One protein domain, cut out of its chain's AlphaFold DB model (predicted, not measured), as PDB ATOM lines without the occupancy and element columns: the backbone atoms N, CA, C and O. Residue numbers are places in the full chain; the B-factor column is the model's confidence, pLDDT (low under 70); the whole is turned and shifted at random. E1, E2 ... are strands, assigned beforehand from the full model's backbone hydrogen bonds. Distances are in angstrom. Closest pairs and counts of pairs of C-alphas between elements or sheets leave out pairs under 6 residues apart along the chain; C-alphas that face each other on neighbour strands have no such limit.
ATOM      1  N   PRO A 136     -35.095   1.839 -70.644       90.69
ATOM      2  CA  PRO A 136     -35.097   2.563 -71.909       90.69
ATOM      3  C   PRO A 136     -36.492   2.536 -72.545       90.69
ATOM      4  O   PRO A 136     -37.073   1.465 -72.705       90.69
ATOM      5  N   TRP A 137     -37.004   3.697 -72.954       91.00
ATOM      6  CA  TRP A 137     -38.311   3.827 -73.615       91.00
ATOM      7  C   TRP A 137     -38.425   2.980 -74.895       91.00
ATOM      8  O   TRP A 137     -39.471   2.397 -75.198       91.00
ATOM      9  N   ARG A 138     -37.317   2.883 -75.637       87.88
ATOM     10  CA  ARG A 138     -37.159   1.998 -76.794       87.88
ATOM     11  C   ARG A 138     -35.706   1.582 -76.969       87.88
ATOM     12  O   ARG A 138     -34.796   2.307 -76.550       87.88
ATOM     13  N   LYS A 139     -35.470   0.467 -77.661       83.81
ATOM     14  CA  LYS A 139     -34.147   0.209 -78.238       83.81
ATOM     15  C   LYS A 139     -33.985   1.069 -79.484       83.81
ATOM     16  O   LYS A 139     -34.946   1.374 -80.182       83.81
ATOM     17  N   ARG A 140     -32.742   1.431 -79.799       79.62
ATOM     18  CA  ARG A 140     -32.440   2.268 -80.972       79.62
ATOM     19  C   ARG A 140     -32.866   1.621 -82.299       79.62
ATOM     20  O   ARG A 140     -33.128   2.339 -83.257       79.62
ATOM     21  N   SER A 141     -32.881   0.290 -82.357       82.50
ATOM     22  CA  SER A 141     -33.316  -0.500 -83.514       82.50
ATOM     23  C   SER A 141     -34.823  -0.469 -83.748       82.50
ATOM     24  O   SER A 141     -35.259  -0.719 -84.867       82.50
ATOM     25  N   ASP A 142     -35.610  -0.199 -82.708       83.69
ATOM     26  CA  ASP A 142     -37.058  -0.360 -82.760       83.69
ATOM     27  C   ASP A 142     -37.666   0.894 -83.389       83.69
ATOM     28  O   ASP A 142     -37.259   1.993 -83.015       83.69
ATOM     29  N   PRO A 143     -38.625   0.799 -84.322       83.88
ATOM     30  CA  PRO A 143     -39.284   1.978 -84.882       83.88
ATOM     31  C   PRO A 143     -40.100   2.730 -83.812       83.88
ATOM     32  O   PRO A 143     -40.465   2.156 -82.785       83.88
ATOM     33  N   ILE A 144     -40.375   4.025 -84.032       84.00
ATOM     34  CA  ILE A 144     -41.162   4.819 -83.071       84.00
ATOM     35  C   ILE A 144     -42.637   4.409 -83.104       84.00
ATOM     36  O   ILE A 144     -43.185   4.216 -82.032       84.00
ATOM     37  N   ASN A 145     -43.248   4.211 -84.282       82.81
ATOM     38  CA  ASN A 145     -44.617   3.684 -84.458       82.81
ATOM     39  C   ASN A 145     -45.650   4.248 -83.461       82.81
ATOM     40  O   ASN A 145     -46.297   3.469 -82.768       82.81
ATOM     41  N   GLU A 146     -45.740   5.578 -83.332       81.25
ATOM     42  CA  GLU A 146     -46.679   6.254 -82.406       81.25
ATOM     43  C   GLU A 146     -46.567   5.781 -80.943       81.25
ATOM     44  O   GLU A 146     -47.490   5.921 -80.145       81.25
ATOM     45  N   ARG A 147     -45.415   5.212 -80.558       85.25
ATOM     46  CA  ARG A 147     -45.189   4.692 -79.212       85.25
ATOM     47  C   ARG A 147     -45.391   5.817 -78.194       85.25
ATOM     48  O   ARG A 147     -44.717   6.843 -78.295       85.25
ATOM     49  N   PRO A 148     -46.224   5.614 -77.165       87.06
ATOM     50  CA  PRO A 148     -46.420   6.632 -76.153       87.06
ATOM     51  C   PRO A 148     -45.195   6.716 -75.232       87.06
ATOM     52  O   PRO A 148     -44.558   5.707 -74.908       87.06
ATOM     53  N   LEU A 149     -44.853   7.929 -74.798       88.06
ATOM     54  CA  LEU A 149     -43.938   8.180 -73.686       88.06
ATOM     55  C   LEU A 149     -44.771   8.734 -72.531       88.06
ATOM     56  O   LEU A 149     -45.288   9.841 -72.626       88.06
ATOM     57  N   VAL A 150     -44.926   7.948 -71.469       87.31
ATOM     58  CA  VAL A 150     -45.922   8.201 -70.416       87.31
ATOM     59  C   VAL A 150     -45.248   8.463 -69.073       87.31
ATOM     60  O   VAL A 150     -44.147   7.965 -68.806       87.31
ATOM     61  N   GLY A 151     -45.940   9.225 -68.227       89.88
ATOM     62  CA  GLY A 151     -45.554   9.546 -66.856       89.88
ATOM     63  C   GLY A 151     -45.181  11.009 -66.663       89.88
ATOM     64  O   GLY A 151     -45.069  11.772 -67.621       89.88
ATOM     65  N   ASP A 152     -44.955  11.380 -65.408       91.94
ATOM     66  CA  ASP A 152     -44.534  12.730 -65.050       91.94
ATOM     67  C   ASP A 152     -43.065  12.937 -65.406       91.94
ATOM     68  O   ASP A 152     -42.235  12.046 -65.206       91.94
ATOM     69  N   VAL A 153     -42.714  14.120 -65.911       93.44
ATOM     70  CA  VAL A 153     -41.311  14.472 -66.148       93.44
ATOM     71  C   VAL A 153     -40.606  14.625 -64.807       93.44
ATOM     72  O   VAL A 153     -40.849  15.566 -64.058       93.44
ATOM     73  N   VAL A 154     -39.688  13.704 -64.533       92.56
ATOM     74  CA  VAL A 154     -38.893  13.683 -63.301       92.56
ATOM     75  C   VAL A 154     -37.670  14.584 -63.437       92.56
ATOM     76  O   VAL A 154     -37.250  15.208 -62.470       92.56
ATOM     77  N   GLY A 155     -37.090  14.665 -64.637       92.25
ATOM     78  CA  GLY A 155     -35.961  15.543 -64.916       92.25
ATOM     79  C   GLY A 155     -35.239  15.206 -66.216       92.25
ATOM     80  O   GLY A 155     -35.593  14.266 -66.932       92.25
ATOM     81  N   MET A 156     -34.195  15.982 -66.518       91.62
ATOM     82  CA  MET A 156     -33.367  15.807 -67.714       91.62
ATOM     83  C   MET A 156     -31.872  15.948 -67.423       91.62
ATOM     84  O   MET A 156     -31.463  16.780 -66.613       91.62
ATOM     85  N   LYS A 157     -31.053  15.178 -68.151       92.06
ATOM     86  CA  LYS A 157     -29.587  15.315 -68.203       92.06
ATOM     87  C   LYS A 157     -29.098  15.151 -69.633       92.06
ATOM     88  O   LYS A 157     -29.185  14.077 -70.233       92.06
ATOM     89  N   GLY A 158     -28.561  16.234 -70.195       90.62
ATOM     90  CA  GLY A 158     -28.204  16.295 -71.610       90.62
ATOM     91  C   GLY A 158     -29.425  16.027 -72.491       90.62
ATOM     92  O   GLY A 158     -30.406  16.757 -72.423       90.62
ATOM     93  N   SER A 159     -29.373  14.974 -73.309       90.75
ATOM     94  CA  SER A 159     -30.509  14.548 -74.136       90.75
ATOM     95  C   SER A 159     -31.389  13.476 -73.498       90.75
ATOM     96  O   SER A 159     -32.326  13.024 -74.144       90.75
ATOM     97  N   LEU A 160     -31.093  13.030 -72.275       92.00
ATOM     98  CA  LEU A 160     -31.899  12.023 -71.595       92.00
ATOM     99  C   LEU A 160     -33.022  12.696 -70.813       92.00
ATOM    100  O   LEU A 160     -32.752  13.463 -69.889       92.00
ATOM    101  N   LEU A 161     -34.260  12.381 -71.182       93.12
ATOM    102  CA  LEU A 161     -35.474  12.726 -70.454       93.12
ATOM    103  C   LEU A 161     -35.903  11.520 -69.623       93.12
ATOM    104  O   LEU A 161     -36.018  10.422 -70.166       93.12
ATOM    105  N   VAL A 162     -36.134  11.725 -68.329       93.56
ATOM    106  CA  VAL A 162     -36.635  10.684 -67.427       93.56
ATOM    107  C   VAL A 162     -38.074  11.002 -67.045       93.56
ATOM    108  O   VAL A 162     -38.355  12.097 -66.552       93.56
ATOM    109  N   THR A 163     -38.963  10.035 -67.253       94.00
ATOM    110  CA  THR A 163     -40.350  10.075 -66.782       94.00
ATOM    111  C   THR A 163     -40.575   9.056 -65.670       94.00
ATOM    112  O   THR A 163     -39.866   8.048 -65.588       94.00
ATOM    113  N   GLY A 164     -41.532   9.328 -64.787       92.50
ATOM    114  CA  GLY A 164     -41.881   8.482 -63.649       92.50
ATOM    115  C   GLY A 164     -43.354   8.083 -63.661       92.50
ATOM    116  O   GLY A 164     -44.220   8.915 -63.912       92.50
ATOM    117  N   ILE A 165     -43.632   6.812 -63.364       91.44
ATOM    118  CA  ILE A 165     -44.978   6.302 -63.067       91.44
ATOM    119  C   ILE A 165     -44.872   5.445 -61.804       91.44
ATOM    120  O   ILE A 165     -44.266   4.370 -61.820       91.44
ATOM    121  N   GLY A 166     -45.432   5.928 -60.693       87.81
ATOM    122  CA  GLY A 166     -45.266   5.287 -59.388       87.81
ATOM    123  C   GLY A 166     -43.785   5.195 -58.997       87.81
ATOM    124  O   GLY A 166     -43.101   6.209 -58.897       87.81
ATOM    125  N   SER A 167     -43.281   3.976 -58.791       85.19
ATOM    126  CA  SER A 167     -41.866   3.715 -58.477       85.19
ATOM    127  C   SER A 167     -40.990   3.426 -59.701       85.19
ATOM    128  O   SER A 167     -39.796   3.173 -59.548       85.19
ATOM    129  N   SER A 168     -41.566   3.402 -60.903       89.00
ATOM    130  CA  SER A 168     -40.868   3.024 -62.132       89.00
ATOM    131  C   SER A 168     -40.423   4.255 -62.908       89.00
ATOM    132  O   SER A 168     -41.191   5.201 -63.076       89.00
ATOM    133  N   TYR A 169     -39.199   4.212 -63.433       92.38
ATOM    134  CA  TYR A 169     -38.651   5.264 -64.284       92.38
ATOM    135  C   TYR A 169     -38.453   4.766 -65.710       92.38
ATOM    136  O   TYR A 169     -37.924   3.675 -65.930       92.38
ATOM    137  N   THR A 170     -38.811   5.604 -66.675       93.12
ATOM    138  CA  THR A 170     -38.536   5.396 -68.097       93.12
ATOM    139  C   THR A 170     -37.592   6.484 -68.577       93.12
ATOM    140  O   THR A 170     -37.716   7.637 -68.178       93.12
ATOM    141  N   VAL A 171     -36.633   6.138 -69.436       93.56
ATOM    142  CA  VAL A 171     -35.698   7.109 -70.016       93.56
ATOM    143  C   VAL A 171     -35.761   7.110 -71.537       93.56
ATOM    144  O   VAL A 171     -35.600   6.076 -72.189       93.56
ATOM    145  N   ALA A 172     -35.956   8.295 -72.109       92.31
ATOM    146  CA  ALA A 172     -35.923   8.538 -73.543       92.31
ATOM    147  C   ALA A 172     -34.704   9.397 -73.902       92.31
ATOM    148  O   ALA A 172     -34.465  10.443 -73.304       92.31
ATOM    149  N   ASP A 173     -33.927   8.974 -74.901       91.38
ATOM    150  CA  ASP A 173     -32.906   9.837 -75.503       91.38
ATOM    151  C   ASP A 173     -33.565  10.697 -76.582       91.38
ATOM    152  O   ASP A 173     -33.895  10.205 -77.661       91.38
ATOM    153  N   LEU A 174     -33.734  11.989 -76.305       90.75
ATOM    154  CA  LEU A 174     -34.434  12.941 -77.168       90.75
ATOM    155  C   LEU A 174     -33.793  13.087 -78.556       90.75
ATOM    156  O   LEU A 174     -34.450  13.486 -79.514       90.75
ATOM    157  N   LYS A 175     -32.527  12.688 -78.722       87.88
ATOM    158  CA  LYS A 175     -31.893  12.619 -80.051       87.88
ATOM    159  C   LYS A 175     -32.567  11.615 -80.978       87.88
ATOM    160  O   LYS A 175     -32.433  11.723 -82.192       87.88
ATOM    161  N   GLN A 176     -33.249  10.627 -80.412       87.50
ATOM    162  CA  GLN A 176     -33.928   9.579 -81.157       87.50
ATOM    163  C   GLN A 176     -35.311  10.001 -81.666       87.50
ATOM    164  O   GLN A 176     -35.866   9.278 -82.486       87.50
ATOM    165  N   VAL A 177     -35.861  11.124 -81.194       88.25
ATOM    166  CA  VAL A 177     -37.180  11.646 -81.607       88.25
ATOM    167  C   VAL A 177     -37.070  12.925 -82.437       88.25
ATOM    168  O   VAL A 177     -38.071  13.555 -82.761       88.25
TER     169      VAL A 177
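What this domain is: This is residues 136 to 177 of the 200 residues of an uncharacterized protein of Thorarchaeota archaeon (strain AB_25) (UniProt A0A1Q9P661). This is a small sheet of three strands, E1, E2 and E3, side by side and joined by two tight turns, with a long loop of residues 136 to 151 that starts beside E3, swings out away from the sheet and comes back to lead into E1. The loop at Ser 141 and the turn between E2 and E3 at Gly 166 make the two ends of the longest dimension, and a short tail, residues 174 to 177, follows E3. The printed part has 42 residues with three named strands, in the order E1 E2 E3 along the chain and across the sheet, antiparallel throughout, and no named helix. The class is all strand, though under half of the residues, 18 of 42, are in named elements. The whole is compact, with a radius of gyration of the C-alphas of 10.2 A and spans of 26 by 21 by 13 A.

Where its parts are: Start at Pro 136, C-alpha at (-35.097, 2.563, -71.909), and go through residues 136 to 151, 16 residues with no named element. Then find C-alpha 152 at (-44.534, 12.730, -65.050), where E1 begins; it covers residues 152 to 157 and is 15.5 A long from first to last C-alpha. E2, residues 160 to 165, is 16.6 A long. E3, residues 168 to 173, is 17.0 A long and ends at C-alpha 173, at (-32.906, 9.837, -75.503).

How they stand to each other: Look first at E1 and E2, a hairpin with a tight link of 2 residues; they are antiparallel, at 156 degrees between their directions. Their C-alphas 153 and 163 face each other at 4.5 A, and N 154 and O 162, 2.9 A apart, and N 164 and O 152, 2.8 A apart, are within hydrogen-bond range. Go on to E2 and E3, also a hairpin with a tight link of 2 residues and also antiparallel at 156 degrees. Here C-alphas 162 and 171 face each other at 4.5 A, and N 163 and O 170 are within hydrogen-bond range at 2.9 A, as are N 170 and O 163 at 2.9 A. The three strands form a meander, each strand the antiparallel neighbour of the one before. E1 and E3 are the edge strands and E2 is the inner strand. The sheet's C-alphas lie up to 3.7 A off the best plane through them, only just short of 4 A.

The domain as a whole: The two C-alphas farthest apart are those of Ser 141 and Gly 166, at 27.5 A, while the C-alphas of Pro 136 and Val 177, the first and last printed, are 13.4 A apart. The printed part has no cut, and neither link between named strands is long. The C-alphas of residues 136 to 151 lie 4 to 15 A from the mean of all C-alphas. The mean pLDDT of the printed part is 89.0, and no printed residue is under 70.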